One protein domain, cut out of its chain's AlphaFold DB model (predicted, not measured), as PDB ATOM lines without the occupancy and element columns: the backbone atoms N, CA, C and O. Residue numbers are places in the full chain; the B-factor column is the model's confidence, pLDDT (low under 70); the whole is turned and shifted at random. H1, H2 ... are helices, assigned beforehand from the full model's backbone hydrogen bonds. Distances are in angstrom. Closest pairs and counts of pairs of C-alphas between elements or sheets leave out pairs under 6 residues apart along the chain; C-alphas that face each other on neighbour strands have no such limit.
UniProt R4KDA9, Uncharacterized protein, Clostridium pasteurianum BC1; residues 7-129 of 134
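This is residues 7 to 129 of the 134 residues of an uncharacterized protein of Clostridium pasteurianum BC1 (UniProt R4KDA9). The long helix H8 and the helical hairpin of H1 and H2 spread from a wide corner where H8 and H1 begin side by side in space, and H5 and H3 fill the inside of that corner as crossed helices. Residues 110 to 129 of H8 stick out as a bare arm, H4 sits at the beginning of H5, and the small helices H6 and H7 lie by the beginning of H8. The printed part has 123 residues with eight named helices, H1 to H8 in order, and no named strand; the class is all helix, with mostly crossed packing. The whole is elongated, spanning 60 by 32 by 28 A, and only just loose, close to compact, with a radius of gyration of the C-alphas of 16.7 A.

H8, the longest helix, holds residues 99 to 129 and measures 45.0 A, from C-alpha 99 at (-38.713, 49.567, -21.618) to C-alpha 129 at (-34.152, 7.587, -37.177). H1, residues 7 to 25, begins with C-alpha 7 at (-29.414, 50.171, -21.746) and measures 26.8 A. H5 is residues 63 to 76, 19.7 A; H3 is residues 41 to 51, 15.5 A; H2 is residues 28 to 37, 14.6 A. The shorter helices are H4, residues 56 to 61, H6, residues 80 to 83, and H7, residues 89 to 93.

H1 is the hub, touching H2, H3, H5 and H8. Residues 7 to 11 of H1 touch residues 100 to 104 of H8, closest at the C-alphas of Glu 8 and Glu 100, 5.0 A, at a steep tilt of 69 degrees, only just short of about perpendicular. H3 touches H1 at a steep tilt of 52 degrees, closest at the C-alphas of Phe 16 and Ala 47, 5.3 A. H5 touches H1 at Ala 12 and Ile 73, whose C-alphas are 6.3 A apart. H3 and H5 touch at a steep tilt of 58 degrees, opposite ways, closest at the C-alphas of Asn 43 and Thr 72, 6.1 A. H1 and H2, a helical hairpin, only just touch, with 3 pairs of C-alphas within 8 A, the closest being Ile 23 and Leu 31 at 6.4 A. H4 and H5 touch only at the corner, closest at the C-alphas of Val 59 and Asn 66, 4.9 A. H7 touches H8, closest at the C-alphas of Lys 89 and Cys 102, 5.7 A, and H6 and H8 are near each other. H2 and H8 are apart. In H1, H2, H3, H4, H5, H7 and H8 every O i to N i+4 pair is within hydrogen-bond range; H6 is too short for one.

The C-alphas farthest apart, those of His 27 and Lys 129, are 60.1 A apart. Without residues 110 to 129, which stand free, the body spans 37 by 32 by 20 A. The printed part has no cut, and each link is tight. The mean pLDDT of the printed part is 90.3; residue 85 alone is under 70.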
ATOM      1  N   LYS A   7     -28.400  49.660 -22.674       98.00
ATOM      2  CA  LYS A   7     -29.414  50.171 -21.746       98.00
ATOM      3  C   LYS A   7     -29.917  49.068 -20.826       98.00
ATOM      4  O   LYS A   7     -29.966  49.270 -19.625       98.00
ATOM      5  N   GLU A   8     -30.196  47.892 -21.378       98.19
ATOM      6  CA  GLU A   8     -30.626  46.712 -20.618       98.19
ATOM      7  C   GLU A   8     -29.558  46.264 -19.614       98.19
ATOM      8  O   GLU A   8     -29.865  45.957 -18.465       98.19
ATOM      9  N   PHE A   9     -28.289  46.281 -20.025       97.75
ATOM     10  CA  PHE A   9     -27.174  45.968 -19.138       97.75
ATOM     11  C   PHE A   9     -27.032  46.993 -18.005       97.75
ATOM     12  O   PHE A   9     -26.942  46.614 -16.840       97.75
ATOM     13  N   ALA A  10     -27.077  48.289 -18.326       97.00
ATOM     14  CA  ALA A  10     -27.032  49.348 -17.318       97.00
ATOM     15  C   ALA A  10     -28.246  49.300 -16.376       97.00
ATOM     16  O   ALA A  10     -28.103  49.504 -15.173       97.00
ATOM     17  N   TYR A  11     -29.432  48.993 -16.905       97.50
ATOM     18  CA  TYR A  11     -30.638  48.763 -16.119       97.50
ATOM     19  C   TYR A  11     -30.420  47.635 -15.106       97.50
ATOM     20  O   TYR A  11     -30.619  47.854 -13.914       97.50
ATOM     21  N   ALA A  12     -29.936  46.472 -15.551       96.50
ATOM     22  CA  ALA A  12     -29.656  45.337 -14.674       96.50
ATOM     23  C   ALA A  12     -28.656  45.695 -13.561       96.50
ATOM     24  O   ALA A  12     -28.930  45.446 -12.390       96.50
ATOM     25  N   GLN A  13     -27.544  46.357 -13.904       96.44
ATOM     26  CA  GLN A  13     -26.567  46.816 -12.911       96.44
ATOM     27  C   GLN A  13     -27.181  47.791 -11.895       96.44
ATOM     28  O   GLN A  13     -26.913  47.693 -10.698       96.44
ATOM     29  N   ASN A  14     -28.044  48.705 -12.342       96.50
ATOM     30  CA  ASN A  14     -28.740  49.623 -11.442       96.50
ATOM     31  C   ASN A  14     -29.702  48.889 -10.498       96.50
ATOM     32  O   ASN A  14     -29.772  49.247  -9.324       96.50
ATOM     33  N   GLN A  15     -30.401  47.854 -10.972       95.38
ATOM     34  CA  GLN A  15     -31.268  47.030 -10.124       95.38
ATOM     35  C   GLN A  15     -30.461  46.247  -9.084       95.38
ATOM     36  O   GLN A  15     -30.803  46.256  -7.903       95.38
ATOM     37  N   PHE A  16     -29.342  45.640  -9.488       95.12
ATOM     38  CA  PHE A  16     -28.451  44.934  -8.563       95.12
ATOM     39  C   PHE A  16     -27.915  45.872  -7.487       95.12
ATOM     40  O   PHE A  16     -28.003  45.569  -6.297       95.12
ATOM     41  N   LYS A  17     -27.436  47.052  -7.893       95.31
ATOM     42  CA  LYS A  17     -26.995  48.086  -6.963       95.31
ATOM     43  C   LYS A  17     -28.113  48.506  -6.009       95.31
ATOM     44  O   LYS A  17     -27.876  48.565  -4.809       95.31
ATOM     45  N   HIS A  18     -29.319  48.756  -6.517       93.69
ATOM     46  CA  HIS A  18     -30.455  49.152  -5.687       93.69
ATOM     47  C   HIS A  18     -30.770  48.109  -4.608       93.69
ATOM     48  O   HIS A  18     -30.988  48.468  -3.453       93.69
ATOM     49  N   VAL A  19     -30.745  46.821  -4.958       92.19
ATOM     50  CA  VAL A  19     -30.940  45.732  -3.991       92.19
ATOM     51  C   VAL A  19     -29.832  45.693  -2.945       92.19
ATOM     52  O   VAL A  19     -30.133  45.598  -1.757       92.19
ATOM     53  N   ILE A  20     -28.568  45.792  -3.361       92.75
ATOM     54  CA  ILE A  20     -27.422  45.792  -2.440       92.75
ATOM     55  C   ILE A  20     -27.511  46.985  -1.477       92.75
ATOM     56  O   ILE A  20     -27.376  46.817  -0.265       92.75
ATOM     57  N   ASP A  21     -27.807  48.175  -1.998       94.00
ATOM     58  CA  ASP A  21     -27.989  49.386  -1.200       94.00
ATOM     59  C   ASP A  21     -29.161  49.225  -0.224       94.00
ATOM     60  O   ASP A  21     -29.052  49.592   0.945       94.00
ATOM     61  N   LYS A  22     -30.278  48.634  -0.661       92.19
ATOM     62  CA  LYS A  22     -31.440  48.387   0.198       92.19
ATOM     63  C   LYS A  22     -31.106  47.419   1.332       92.19
ATOM     64  O   LYS A  22     -31.433  47.706   2.476       92.19
ATOM     65  N   ILE A  23     -30.386  46.336   1.048       91.88
ATOM     66  CA  ILE A  23     -29.934  45.365   2.057       91.88
ATOM     67  C   ILE A  23     -29.051  46.020   3.117       91.88
ATOM     68  O   ILE A  23     -29.234  45.760   4.302       91.88
ATOM     69  N   ASN A  24     -28.150  46.916   2.715       91.00
ATOM     70  CA  ASN A  24     -27.284  47.638   3.650       91.00
ATOM     71  C   ASN A  24     -28.054  48.568   4.606       91.00
ATOM     72  O   ASN A  24     -27.514  48.953   5.641       91.00
ATOM     73  N   ASN A  25     -29.295  48.926   4.263       93.38
ATOM     74  CA  ASN A  25     -30.144  49.829   5.038       93.38
ATOM     75  C   ASN A  25     -31.291  49.120   5.781       93.38
ATOM     76  O   ASN A  25     -32.009  49.773   6.535       93.38
ATOM     77  N   LEU A  26     -31.490  47.816   5.566       94.44
ATOM     78  CA  LEU A  26     -32.513  47.020   6.246       94.44
ATOM     79  C   LEU A  26     -31.901  46.198   7.380       94.44
ATOM     80  O   LEU A  26     -30.757  45.742   7.304       94.44
ATOM     81  N   HIS A  27     -32.688  45.948   8.426       93.81
ATOM     82  CA  HIS A  27     -32.243  45.203   9.602       93.81
ATOM     83  C   HIS A  27     -33.330  44.251  10.117       93.81
ATOM     84  O   HIS A  27     -34.514  44.434   9.850       93.81
ATOM     85  N   GLY A  28     -32.924  43.234  10.883       94.69
ATOM     86  CA  GLY A  28     -33.854  42.327  11.562       94.69
ATOM     87  C   GLY A  28     -34.801  41.591  10.608       94.69
ATOM     88  O   GLY A  28     -34.363  41.030   9.604       94.69
ATOM     89  N   GLU A  29     -36.093  41.578  10.946       96.19
ATOM     90  CA  GLU A  29     -37.134  40.898  10.162       96.19
ATOM     91  C   GLU A  29     -37.348  41.542   8.788       96.19
ATOM     92  O   GLU A  29     -37.483  40.820   7.809       96.19
ATOM     93  N   GLU A  30     -37.250  42.869   8.671       92.81
ATOM     94  CA  GLU A  30     -37.430  43.561   7.386       92.81
ATOM     95  C   GLU A  30     -36.379  43.139   6.353       92.81
ATOM     96  O   GLU A  30     -36.686  42.950   5.174       92.81
ATOM     97  N   LEU A  31     -35.128  42.964   6.793       93.31
ATOM     98  CA  LEU A  31     -34.063  42.453   5.933       93.31
ATOM     99  C   LEU A  31     -34.347  41.013   5.508       93.31
ATOM    100  O   LEU A  31     -34.178  40.674   4.337       93.31
ATOM    101  N   LYS A  32     -34.757  40.171   6.459       93.50
ATOM    102  CA  LYS A  32     -35.050  38.765   6.195       93.50
ATOM    103  C   LYS A  32     -36.178  38.630   5.173       93.50
ATOM    104  O   LYS A  32     -35.984  37.973   4.156       93.50
ATOM    105  N   ASP A  33     -37.293  39.314   5.401       93.00
ATOM    106  CA  ASP A  33     -38.455  39.284   4.515       93.00
ATOM    107  C   ASP A  33     -38.105  39.817   3.125       93.00
ATOM    108  O   ASP A  33     -38.507  39.248   2.111       93.00
ATOM    109  N   PHE A  34     -37.313  40.891   3.046       90.69
ATOM    110  CA  PHE A  34     -36.855  41.411   1.762       90.69
ATOM    111  C   PHE A  34     -36.000  40.393   0.999       90.69
ATOM    112  O   PHE A  34     -36.246  40.172  -0.185       90.69
ATOM    113  N   VAL A  35     -35.027  39.763   1.665       90.31
ATOM    114  CA  VAL A  35     -34.155  38.746   1.059       90.31
ATOM    115  C   VAL A  35     -34.960  37.530   0.608       90.31
ATOM    116  O   VAL A  35     -34.750  37.051  -0.504       90.31
ATOM    117  N   ASP A  36     -35.899  37.052   1.424       89.44
ATOM    118  CA  ASP A  36     -36.741  35.902   1.088       89.44
ATOM    119  C   ASP A  36     -37.642  36.206  -0.128       89.44
ATOM    120  O   ASP A  36     -37.759  35.376  -1.030       89.44
ATOM    121  N   ASN A  37     -38.178  37.429  -0.230       87.00
ATOM    122  CA  ASN A  37     -39.026  37.856  -1.351       87.00
ATOM    123  C   ASN A  37     -38.293  37.971  -2.701       87.00
ATOM    124  O   ASN A  37     -38.934  37.893  -3.745       87.00
ATOM    125  N   ILE A  38     -36.968  38.143  -2.704       86.25
ATOM    126  CA  ILE A  38     -36.147  38.171  -3.932       86.25
ATOM    127  C   ILE A  38     -35.481  36.814  -4.225       86.25
ATOM    128  O   ILE A  38     -34.464  36.741  -4.920       86.25
ATOM    129  N   GLY A  39     -36.025  35.730  -3.660       81.88
ATOM    130  CA  GLY A  39     -35.554  34.357  -3.869       81.88
ATOM    131  C   GLY A  39     -34.343  33.964  -3.010       81.88
ATOM    132  O   GLY A  39     -33.644  32.988  -3.297       81.88
ATOM    133  N   GLY A  40     -34.092  34.703  -1.930       88.50
ATOM    134  CA  GLY A  40     -33.137  34.348  -0.889       88.50
ATOM    135  C   GLY A  40     -31.706  34.847  -1.113       88.50
ATOM    136  O   GLY A  40     -31.346  35.483  -2.107       88.50
ATOM    137  N   SER A  41     -30.836  34.513  -0.156       87.94
ATOM    138  CA  SER A  41     -29.448  34.999  -0.089       87.94
ATOM    139  C   SER A  41     -28.583  34.608  -1.293       87.94
ATOM    140  O   SER A  41     -27.627  35.307  -1.623       87.94
ATOM    141  N   LYS A  42     -28.928  33.519  -1.990       90.75
ATOM    142  CA  LYS A  42     -28.245  33.100  -3.219       90.75
ATOM    143  C   LYS A  42     -28.335  34.174  -4.307       90.75
ATOM    144  O   LYS A  42     -27.330  34.463  -4.952       90.75
ATOM    145  N   ASN A  43     -29.508  34.774  -4.496       88.12
ATOM    146  CA  ASN A  43     -29.727  35.772  -5.542       88.12
ATOM    147  C   ASN A  43     -29.045  37.098  -5.201       88.12
ATOM    148  O   ASN A  43     -28.470  37.733  -6.082       88.12
ATOM    149  N   VAL A  44     -28.998  37.451  -3.915       89.56
ATOM    150  CA  VAL A  44     -28.198  38.578  -3.414       89.56
ATOM    151  C   VAL A  44     -26.713  38.373  -3.711       89.56
ATOM    152  O   VAL A  44     -26.074  39.246  -4.291       89.56
ATOM    153  N   ASN A  45     -26.162  37.207  -3.365       91.19
ATOM    154  CA  ASN A  45     -24.756  36.899  -3.632       91.19
ATOM    155  C   ASN A  45     -24.452  36.927  -5.133       91.19
ATOM    156  O   ASN A  45     -23.426  37.466  -5.542       91.19
ATOM    157  N   ASN A  46     -25.358  36.407  -5.963       92.00
ATOM    158  CA  ASN A  46     -25.221  36.499  -7.412       92.00
ATOM    159  C   ASN A  46     -25.263  37.948  -7.906       92.00
ATOM    160  O   ASN A  46     -24.489  38.291  -8.790       92.00
ATOM    161  N   ALA A  47     -26.118  38.808  -7.343       92.50
ATOM    162  CA  ALA A  47     -26.153  40.228  -7.690       92.50
ATOM    163  C   ALA A  47     -24.825  40.923  -7.351       92.50
ATOM    164  O   ALA A  47     -24.316  41.680  -8.170       92.50
ATOM    165  N   ILE A  48     -24.228  40.608  -6.196       92.12
ATOM    166  CA  ILE A  48     -22.905  41.114  -5.800       92.12
ATOM    167  C   ILE A  48     -21.830  40.655  -6.793       92.12
ATOM    168  O   ILE A  48     -21.092  41.485  -7.307       92.12
ATOM    169  N   VAL A  49     -21.775  39.359  -7.115       92.94
ATOM    170  CA  VAL A  49     -20.807  38.823  -8.090       92.94
ATOM    171  C   VAL A  49     -21.015  39.446  -9.472       92.94
ATOM    172  O   VAL A  49     -20.062  39.832 -10.139       92.94
ATOM    173  N   ASN A  50     -22.267  39.588  -9.907       92.62
ATOM    174  CA  ASN A  50     -22.578  40.118 -11.229       92.62
ATOM    175  C   ASN A  50     -22.278  41.614 -11.373       92.62
ATOM    176  O   ASN A  50     -22.105  42.087 -12.496       92.62
ATOM    177  N   MET A  51     -22.200  42.359 -10.267       91.25
ATOM    178  CA  MET A  51     -21.780  43.762 -10.275       91.25
ATOM    179  C   MET A  51     -20.315  43.940 -10.690       91.25
ATOM    180  O   MET A  51     -19.970  44.997 -11.220       91.25
ATOM    181  N   ASP A  52     -19.473  42.915 -10.523       89.81
ATOM    182  CA  ASP A  52     -18.074  42.951 -10.964       89.81
ATOM    183  C   ASP A  52     -17.946  42.870 -12.495       89.81
ATOM    184  O   ASP A  52     -16.934  43.288 -13.074       89.81
ATOM    185  N   PHE A  53     -18.982  42.389 -13.191       88.00
ATOM    186  CA  PHE A  53     -19.026  42.446 -14.646       88.00
ATOM    187  C   PHE A  53     -19.292  43.881 -15.092       88.00
ATOM    188  O   PHE A  53     -20.408  44.380 -15.013       88.00
ATOM    189  N   THR A  54     -18.255  44.541 -15.604       85.31
ATOM    190  CA  THR A  54     -18.329  45.917 -16.126       85.31
ATOM    191  C   THR A  54     -18.425  45.980 -17.651       85.31
ATOM    192  O   THR A  54     -18.808  47.013 -18.202       85.31
ATOM    193  N   ASP A  55     -18.122  44.877 -18.343       91.00
ATOM    194  CA  ASP A  55     -18.186  44.779 -19.801       91.00
ATOM    195  C   ASP A  55     -19.321  43.853 -20.249       91.00
ATOM    196  O   ASP A  55     -19.271  42.629 -20.095       91.00
ATOM    197  N   ILE A  56     -20.317  44.449 -20.904       94.19
ATOM    198  CA  ILE A  56     -21.435  43.744 -21.534       94.19
ATOM    199  C   ILE A  56     -20.976  42.665 -22.526       94.19
ATOM    200  O   ILE A  56     -21.677  41.678 -22.733       94.19
ATOM    201  N   ASN A  57     -19.804  42.819 -23.153       94.81
ATOM    202  CA  ASN A  57     -19.293  41.823 -24.089       94.81
ATOM    203  C   ASN A  57     -18.953  40.504 -23.402       94.81
ATOM    204  O   ASN A  57     -19.089  39.470 -24.049       94.81
ATOM    205  N   ILE A  58     -18.527  40.528 -22.135       93.31
ATOM    206  CA  ILE A  58     -18.264  39.309 -21.362       93.31
ATOM    207  C   ILE A  58     -19.590  38.575 -21.156       93.31
ATOM    208  O   ILE A  58     -19.742  37.441 -21.605       93.31
ATOM    209  N   VAL A  59     -20.588  39.283 -20.615       94.94
ATOM    210  CA  VAL A  59     -21.936  38.746 -20.364       94.94
ATOM    211  C   VAL A  59     -22.614  38.250 -21.637       94.94
ATOM    212  O   VAL A  59     -23.336  37.262 -21.613       94.94
ATOM    213  N   ASN A  60     -22.395  38.909 -22.773       96.00
ATOM    214  CA  ASN A  60     -23.002  38.503 -24.035       96.00
ATOM    215  C   ASN A  60     -22.253  37.367 -24.742       96.00
ATOM    216  O   ASN A  60     -22.813  36.821 -25.689       96.00
ATOM    217  N   LYS A  61     -20.995  37.055 -24.416       94.75
ATOM    218  CA  LYS A  61     -20.196  36.063 -25.164       94.75
ATOM    219  C   LYS A  61     -20.056  34.730 -24.449       94.75
ATOM    220  O   LYS A  61     -19.943  33.719 -25.135       94.75
ATOM    221  N   ASP A  62     -20.039  34.747 -23.126       94.81
ATOM    222  CA  ASP A  62     -19.896  33.550 -22.310       94.81
ATOM    223  C   ASP A  62     -21.276  33.040 -21.879       94.81
ATOM    224  O   ASP A  62     -22.057  33.778 -21.286       94.81
ATOM    225  N   GLU A  63     -21.597  31.793 -22.224       93.62
ATOM    226  CA  GLU A  63     -22.921  31.208 -21.993       93.62
ATOM    227  C   GLU A  63     -23.236  31.020 -20.504       93.62
ATOM    228  O   GLU A  63     -24.370  31.255 -20.081       93.62
ATOM    229  N   GLU A  64     -22.244  30.627 -19.701       92.75
ATOM    230  CA  GLU A  64     -22.428  30.387 -18.271       92.75
ATOM    231  C   GLU A  64     -22.638  31.711 -17.536       92.75
ATOM    232  O   GLU A  64     -23.609  31.856 -16.787       92.75
ATOM    233  N   ILE A  65     -21.800  32.709 -17.838       93.81
ATOM    234  CA  ILE A  65     -21.954  34.065 -17.304       93.81
ATOM    235  C   ILE A  65     -23.286  34.660 -17.760       93.81
ATOM    236  O   ILE A  65     -24.007  35.227 -16.942       93.81
ATOM    237  N   ASN A  66     -23.658  34.509 -19.037       95.50
ATOM    238  CA  ASN A  66     -24.937  35.001 -19.548       95.50
ATOM    239  C   ASN A  66     -26.099  34.419 -18.748       95.50
ATOM    240  O   ASN A  66     -26.940  35.158 -18.245       95.50
ATOM    241  N   LYS A  67     -26.118  33.096 -18.578       93.88
ATOM    242  CA  LYS A  67     -27.187  32.405 -17.863       93.88
ATOM    243  C   LYS A  67     -27.260  32.824 -16.398       93.88
ATOM    244  O   LYS A  67     -28.351  33.078 -15.895       93.88
ATOM    245  N   GLN A  68     -26.120  32.940 -15.715       93.38
ATOM    246  CA  GLN A  68     -26.078  33.431 -14.339       93.38
ATOM    247  C   GLN A  68     -26.601  34.870 -14.240       93.38
ATOM    248  O   GLN A  68     -27.402  35.176 -13.352       93.38
ATOM    249  N   PHE A  69     -26.178  35.744 -15.152       95.56
ATOM    250  CA  PHE A  69     -26.568  37.149 -15.174       95.56
ATOM    251  C   PHE A  69     -28.071  37.307 -15.423       95.56
ATOM    252  O   PHE A  69     -28.756  37.972 -14.648       95.56
ATOM    253  N   ILE A  70     -28.605  36.628 -16.443       95.94
ATOM    254  CA  ILE A  70     -30.035  36.626 -16.781       95.94
ATOM    255  C   ILE A  70     -30.878  36.064 -15.637       95.94
ATOM    256  O   ILE A  70     -31.853  36.701 -15.249       95.94
ATOM    257  N   ASN A  71     -30.489  34.928 -15.049       93.56
ATOM    258  CA  ASN A  71     -31.212  34.366 -13.905       93.56
ATOM    259  C   ASN A  71     -31.235  35.339 -12.726       93.56
ATOM    260  O   ASN A  71     -32.233  35.457 -12.028       93.56
ATOM    261  N   THR A  72     -30.149  36.076 -12.511       94.88
ATOM    262  CA  THR A  72     -30.113  37.076 -11.443       94.88
ATOM    263  C   THR A  72     -31.042  38.246 -11.752       94.88
ATOM    264  O   THR A  72     -31.732  38.703 -10.850       94.88
ATOM    265  N   ILE A  73     -31.124  38.703 -13.009       95.31
ATOM    266  CA  ILE A  73     -32.110  39.719 -13.420       95.31
ATOM    267  C   ILE A  73     -33.530  39.216 -13.165       95.31
ATOM    268  O   ILE A  73     -34.328  39.956 -12.598       95.31
ATOM    269  N   TRP A  74     -33.828  37.980 -13.568       94.00
ATOM    270  CA  TRP A  74     -35.148  37.370 -13.424       94.00
ATOM    271  C   TRP A  74     -35.639  37.396 -11.974       94.00
ATOM    272  O   TRP A  74     -36.751  37.840 -11.692       94.00
ATOM    273  N   GLU A  75     -34.772  36.985 -11.054       92.38
ATOM    274  CA  GLU A  75     -35.072  36.923  -9.627       92.38
ATOM    275  C   GLU A  75     -35.122  38.315  -8.983       92.38
ATOM    276  O   GLU A  75     -36.119  38.684  -8.365       92.38
ATOM    277  N   ILE A  76     -34.072  39.122  -9.167       91.88
ATOM    278  CA  ILE A  76     -33.929  40.431  -8.512       91.88
ATOM    279  C   ILE A  76     -34.973  41.434  -8.999       91.88
ATOM    280  O   ILE A  76     -35.474  42.234  -8.209       91.88
ATOM    281  N   CYS A  77     -35.319  41.396 -10.284       92.31
ATOM    282  CA  CYS A  77     -36.352  42.269 -10.826       92.31
ATOM    283  C   CYS A  77     -37.769  41.732 -10.569       92.31
ATOM    284  O   CYS A  77     -38.725  42.392 -10.963       92.31
ATOM    285  N   GLY A  78     -37.926  40.556  -9.951       90.31
ATOM    286  CA  GLY A  78     -39.236  39.959  -9.688       90.31
ATOM    287  C   GLY A  78     -39.987  39.533 -10.950       90.31
ATOM    288  O   GLY A  78     -41.211  39.503 -10.948       90.31
ATOM    289  N   MET A  79     -39.283  39.208 -12.040       92.62
ATOM    290  CA  MET A  79     -39.905  38.850 -13.323       92.62
ATOM    291  C   MET A  79     -40.704  37.543 -13.260       92.62
ATOM    292  O   MET A  79     -41.656  37.366 -14.023       92.62
ATOM    293  N   TRP A  80     -40.363  36.665 -12.314       88.25
ATOM    294  CA  TRP A  80     -41.055  35.400 -12.066       88.25
ATOM    295  C   TRP A  80     -42.554  35.560 -11.812       88.25
ATOM    296  O   TRP A  80     -43.324  34.712 -12.261       88.25
ATOM    297  N   VAL A  81     -42.984  36.671 -11.202       88.44
ATOM    298  CA  VAL A  81     -44.404  36.926 -10.906       88.44
ATOM    299  C   VAL A  81     -45.265  36.960 -12.174       88.44
ATOM    300  O   VAL A  81     -46.429  36.570 -12.156       88.44
ATOM    301  N   PHE A  82     -44.680  37.391 -13.294       89.12
ATOM    302  CA  PHE A  82     -45.355  37.472 -14.589       89.12
ATOM    303  C   PHE A  82     -45.190  36.185 -15.404       89.12
ATOM    304  O   PHE A  82     -46.101  35.796 -16.139       89.12
ATOM    305  N   GLY A  83     -44.053  35.497 -15.230       76.00
ATOM    306  CA  GLY A  83     -43.771  34.215 -15.876       76.00
ATOM    307  C   GLY A  83     -44.748  33.116 -15.461       76.00
ATOM    308  O   GLY A  83     -45.239  32.378 -16.313       76.00
ATOM    309  N   GLU A  84     -45.105  33.048 -14.176       74.06
ATOM    310  CA  GLU A  84     -46.105  32.090 -13.679       74.06
ATOM    311  C   GLU A  84     -47.502  32.337 -14.272       74.06
ATOM    312  O   GLU A  84     -48.247  31.392 -14.535       74.06
ATOM    313  N   GLY A  85     -47.835  33.600 -14.557       68.25
ATOM    314  CA  GLY A  85     -49.080  33.998 -15.214       68.25
ATOM    315  C   GLY A  85     -49.089  33.805 -16.734       68.25
ATOM    316  O   GLY A  85     -50.123  34.032 -17.355       68.25
ATOM    317  N   SER A  86     -47.965  33.395 -17.342       74.88
ATOM    318  CA  SER A  86     -47.779  33.343 -18.804       74.88
ATOM    319  C   SER A  86     -48.076  34.676 -19.506       74.88
ATOM    320  O   SER A  86     -48.538  34.689 -20.647       74.88
ATOM    321  N   MET A  87     -47.823  35.796 -18.824       87.19
ATOM    322  CA  MET A  87     -48.124  37.123 -19.358       87.19
ATOM    323  C   MET A  87     -47.154  37.500 -20.478       87.19
ATOM    324  O   MET A  87     -45.944  37.278 -20.392       87.19
ATOM    325  N   THR A  88     -47.694  38.118 -21.521       85.75
ATOM    326  CA  THR A  88     -46.957  38.719 -22.634       85.75
ATOM    327  C   THR A  88     -46.263  40.013 -22.209       85.75
ATOM    328  O   THR A  88     -46.586  40.618 -21.185       85.75
ATOM    329  N   LYS A  89     -45.304  40.488 -23.014       84.06
ATOM    330  CA  LYS A  89     -44.628  41.767 -22.737       84.06
ATOM    331  C   LYS A  89     -45.597  42.954 -22.739       84.06
ATOM    332  O   LYS A  89     -45.369  43.910 -22.003       84.06
ATOM    333  N   GLU A  90     -46.638  42.914 -23.572       85.88
ATOM    334  CA  GLU A  90     -47.657  43.958 -23.661       85.88
ATOM    335  C   GLU A  90     -48.458  44.035 -22.365       85.88
ATOM    336  O   GLU A  90     -48.616  45.123 -21.823       85.88
ATOM    337  N   GLU A  91     -48.870  42.884 -21.832       89.75
ATOM    338  CA  GLU A  91     -49.584  42.805 -20.556       89.75
ATOM    339  C   GLU A  91     -48.689  43.243 -19.392       89.75
ATOM    340  O   GLU A  91     -49.123  43.990 -18.523       89.75
ATOM    341  N   VAL A  92     -47.411  42.854 -19.386       91.75
ATOM    342  CA  VAL A  92     -46.448  43.301 -18.361       91.75
ATOM    343  C   VAL A  92     -46.246  44.818 -18.385       91.75
ATOM    344  O   VAL A  92     -46.111  45.434 -17.327       91.75
ATOM    345  N   ARG A  93     -46.259  45.445 -19.568       93.00
ATOM    346  CA  ARG A  93     -46.104  46.901 -19.715       93.00
ATOM    347  C   ARG A  93     -47.264  47.690 -19.093       93.00
ATOM    348  O   ARG A  93     -47.086  48.862 -18.782       93.00
ATOM    349  N   GLU A  94     -48.417  47.067 -18.850       93.00
ATOM    350  CA  GLU A  94     -49.513  47.699 -18.099       93.00
ATOM    351  C   GLU A  94     -49.171  47.906 -16.613       93.00
ATOM    352  O   GLU A  94     -49.741  48.784 -15.966       93.00
ATOM    353  N   TYR A  95     -48.219  47.133 -16.077       92.88
ATOM    354  CA  TYR A  95     -47.804  47.174 -14.670       92.88
ATOM    355  C   TYR A  95     -46.416  47.782 -14.475       92.88
ATOM    356  O   TYR A  95     -46.150  48.389 -13.437       92.88
ATOM    357  N   ILE A  96     -45.524  47.602 -15.451       93.56
ATOM    358  CA  ILE A  96     -44.124  48.015 -15.372       93.56
ATOM    359  C   ILE A  96     -43.813  49.017 -16.485       93.56
ATOM    360  O   ILE A  96     -43.641  48.652 -17.647       93.56
ATOM    361  N   ASP A  97     -43.664  50.285 -16.105       92.31
ATOM    362  CA  ASP A  97     -43.272  51.377 -17.006       92.31
ATOM    363  C   ASP A  97     -41.740  51.442 -17.171       92.31
ATOM    364  O   ASP A  97     -41.068  52.381 -16.745       92.31
ATOM    365  N   SER A  98     -41.152  50.367 -17.706       95.31
ATOM    366  CA  SER A  98     -39.717  50.282 -18.005       95.31
ATOM    367  C   SER A  98     -39.484  49.487 -19.285       95.31
ATOM    368  O   SER A  98     -39.685  48.271 -19.339       95.31
ATOM    369  N   ASP A  99     -39.013  50.178 -20.323       95.38
ATOM    370  CA  ASP A  99     -38.713  49.567 -21.618       95.38
ATOM    371  C   ASP A  99     -37.618  48.504 -21.507       95.38
ATOM    372  O   ASP A  99     -37.728  47.437 -22.115       95.38
ATOM    373  N   GLU A 100     -36.570  48.762 -20.722       97.31
ATOM    374  CA  GLU A 100     -35.491  47.805 -20.498       97.31
ATOM    375  C   GLU A 100     -35.995  46.547 -19.787       97.31
ATOM    376  O   GLU A 100     -35.634  45.441 -20.194       97.31
ATOM    377  N   TYR A 101     -36.864  46.696 -18.783       96.62
ATOM    378  CA  TYR A 101     -37.474  45.562 -18.093       96.62
ATOM    379  C   TYR A 101     -38.284  44.698 -19.065       96.62
ATOM    380  O   TYR A 101     -38.016  43.504 -19.205       96.62
ATOM    381  N   CYS A 102     -39.236  45.306 -19.780       95.38
ATOM    382  CA  CYS A 102     -40.113  44.592 -20.707       95.38
ATOM    383  C   CYS A 102     -39.327  43.951 -21.858       95.38
ATOM    384  O   CYS A 102     -39.656  42.848 -22.297       95.38
ATOM    385  N   SER A 103     -38.272  44.616 -22.339       96.00
ATOM    386  CA  SER A 103     -37.400  44.084 -23.388       96.00
ATOM    387  C   SER A 103     -36.628  42.848 -22.920       96.00
ATOM    388  O   SER A 103     -36.603  41.839 -23.629       96.00
ATOM    389  N   ILE A 104     -36.030  42.887 -21.724       96.50
ATOM    390  CA  ILE A 104     -35.322  41.731 -21.156       96.50
ATOM    391  C   ILE A 104     -36.299  40.579 -20.915       96.50
ATOM    392  O   ILE A 104     -36.019  39.458 -21.335       96.50
ATOM    393  N   TYR A 105     -37.452  40.860 -20.302       95.50
ATOM    394  CA  TYR A 105     -38.492  39.867 -20.043       95.50
ATOM    395  C   TYR A 105     -38.913  39.138 -21.327       95.50
ATOM    396  O   TYR A 105     -38.892  37.910 -21.384       95.50
ATOM    397  N   ASN A 106     -39.192  39.882 -22.400       93.25
ATOM    398  CA  ASN A 106     -39.552  39.291 -23.687       93.25
ATOM    399  C   ASN A 106     -38.452  38.376 -24.250       93.25
ATOM    400  O   ASN A 106     -38.751  37.305 -24.768       93.25
ATOM    401  N   LYS A 107     -37.178  38.772 -24.134       95.06
ATOM    402  CA  LYS A 107     -36.053  37.948 -24.605       95.06
ATOM    403  C   LYS A 107     -35.922  36.639 -23.831       95.06
ATOM    404  O   LYS A 107     -35.527  35.638 -24.419       95.06
ATOM    405  N   ILE A 108     -36.229  36.654 -22.532       93.56
ATOM    406  CA  ILE A 108     -36.232  35.446 -21.696       93.56
ATOM    407  C   ILE A 108     -37.309  34.479 -22.189       93.56
ATOM    408  O   ILE A 108     -37.000  33.323 -22.473       93.56
ATOM    409  N   LEU A 109     -38.532  34.969 -22.407       88.94
ATOM    410  CA  LEU A 109     -39.625  34.141 -22.926       88.94
ATOM    411  C   LEU A 109     -39.319  33.553 -24.312       88.94
ATOM    412  O   LEU A 109     -39.578  32.377 -24.563       88.94
ATOM    413  N   GLU A 110     -38.764  34.358 -25.220       88.69
ATOM    414  CA  GLU A 110     -38.393  33.903 -26.565       88.69
ATOM    415  C   GLU A 110     -37.330  32.793 -26.529       88.69
ATOM    416  O   GLU A 110     -37.432  31.819 -27.281       88.69
ATOM    417  N   GLU A 111     -36.333  32.907 -25.647       87.31
ATOM    418  CA  GLU A 111     -35.297  31.885 -25.472       87.31
ATOM    419  C   GLU A 111     -35.890  30.571 -24.935       87.31
ATOM    420  O   GLU A 111     -35.615  29.509 -25.497       87.31
ATOM    421  N   ASP A 112     -36.759  30.629 -23.920       82.50
ATOM    422  CA  ASP A 112     -37.405  29.442 -23.340       82.50
ATOM    423  C   ASP A 112     -38.276  28.699 -24.365       82.50
ATOM    424  O   ASP A 112     -38.222  27.466 -24.484       82.50
ATOM    425  N   ILE A 113     -39.040  29.448 -25.169       78.44
ATOM    426  CA  ILE A 113     -39.828  28.898 -26.279       78.44
ATOM    427  C   ILE A 113     -38.904  28.225 -27.300       78.44
ATOM    428  O   ILE A 113     -39.153  27.088 -27.722       78.44
ATOM    429  N   GLN A 114     -37.813  28.889 -27.684       77.31
ATOM    430  CA  GLN A 114     -36.876  28.363 -28.671       77.31
ATOM    431  C   GLN A 114     -36.164  27.095 -28.174       77.31
ATOM    432  O   GLN A 114     -35.972  26.137 -28.938       77.31
ATOM    433  N   GLU A 115     -35.814  27.039 -26.889       79.69
ATOM    434  CA  GLU A 115     -35.279  25.841 -26.251       79.69
ATOM    435  C   GLU A 115     -36.281  24.681 -26.284       79.69
ATOM    436  O   GLU A 115     -35.907  23.546 -26.610       79.69
ATOM    437  N   ALA A 116     -37.554  24.943 -25.975       75.19
ATOM    438  CA  ALA A 116     -38.614  23.937 -25.995       75.19
ATOM    439  C   ALA A 116     -38.847  23.372 -27.409       75.19
ATOM    440  O   ALA A 116     -38.928  22.149 -27.591       75.19
ATOM    441  N   ILE A 117     -38.870  24.236 -28.430       76.00
ATOM    442  CA  ILE A 117     -38.970  23.838 -29.843       76.00
ATOM    443  C   ILE A 117     -37.771  22.973 -30.243       76.00
ATOM    444  O   ILE A 117     -37.939  21.906 -30.839       76.00
ATOM    445  N   THR A 118     -36.557  23.388 -29.878       81.25
ATOM    446  CA  THR A 118     -35.321  22.665 -30.215       81.25
ATOM    447  C   THR A 118     -35.281  21.279 -29.569       81.25
ATOM    448  O   THR A 118     -34.924  20.292 -30.220       81.25
ATOM    449  N   LYS A 119     -35.682  21.167 -28.296       80.56
ATOM    450  CA  LYS A 119     -35.794  19.882 -27.583       80.56
ATOM    451  C   LYS A 119     -36.818  18.964 -28.260       80.56
ATOM    452  O   LYS A 119     -36.555  17.769 -28.422       80.56
ATOM    453  N   THR A 120     -37.942  19.521 -28.710       81.50
ATOM    454  CA  THR A 120     -39.009  18.784 -29.405       81.50
ATOM    455  C   THR A 120     -38.552  18.268 -30.770       81.50
ATOM    456  O   THR A 120     -38.703  17.077 -31.045       81.50
ATOM    457  N   HIS A 121     -37.903  19.108 -31.583       80.00
ATOM    458  CA  HIS A 121     -37.326  18.696 -32.868       80.00
ATOM    459  C   HIS A 121     -36.292  17.579 -32.705       80.00
ATOM    460  O   HIS A 121     -36.413  16.540 -33.348       80.00
ATOM    461  N   LYS A 122     -35.338  17.720 -31.775       82.44
ATOM    462  CA  LYS A 122     -34.331  16.673 -31.508       82.44
ATOM    463  C   LYS A 122     -34.962  15.348 -31.074       82.44
ATOM    464  O   LYS A 122     -34.457  14.278 -31.417       82.44
ATOM    465  N   LYS A 123     -36.055  15.391 -30.304       86.06
ATOM    466  CA  LYS A 123     -36.815  14.189 -29.928       86.06
ATOM    467  C   LYS A 123     -37.475  13.555 -31.154       86.06
ATOM    468  O   LYS A 123     -37.396  12.338 -31.308       86.06
ATOM    469  N   HIS A 124     -38.085  14.361 -32.022       79.75
ATOM    470  CA  HIS A 124     -38.709  13.891 -33.258       79.75
ATOM    471  C   HIS A 124     -37.690  13.255 -34.214       79.75
ATOM    472  O   HIS A 124     -37.889  12.119 -34.634       79.75
ATOM    473  N   GLU A 125     -36.550  13.902 -34.463       85.00
ATOM    474  CA  GLU A 125     -35.467  13.355 -35.297       85.00
ATOM    475  C   GLU A 125     -34.951  12.004 -34.783       85.00
ATOM    476  O   GLU A 125     -34.735  11.080 -35.567       85.00
ATOM    477  N   LYS A 126     -34.784  11.857 -33.461       86.62
ATOM    478  CA  LYS A 126     -34.397  10.576 -32.846       86.62
ATOM    479  C   LYS A 126     -35.446   9.484 -33.066       86.62
ATOM    480  O   LYS A 126     -35.071   8.342 -33.306       86.62
ATOM    481  N   MET A 127     -36.736   9.819 -32.983       84.00
ATOM    482  CA  MET A 127     -37.817   8.861 -33.245       84.00
ATOM    483  C   MET A 127     -37.847   8.440 -34.716       84.00
ATOM    484  O   MET A 127     -37.937   7.249 -34.992       84.00
ATOM    485  N   MET A 128     -37.702   9.385 -35.650       85.12
ATOM    486  CA  MET A 128     -37.708   9.092 -37.087       85.12
ATOM    487  C   MET A 128     -36.511   8.235 -37.515       85.12
ATOM    488  O   MET A 128     -36.684   7.320 -38.311       85.12
ATOM    489  N   LYS A 129     -35.317   8.463 -36.946       84.62
ATOM    490  CA  LYS A 129     -34.152   7.587 -37.177       84.62
ATOM    491  C   LYS A 129     -34.398   6.161 -36.689       84.62
ATOM    492  O   LYS A 129     -34.135   5.223 -37.422       84.62
TER     493      LYS A 129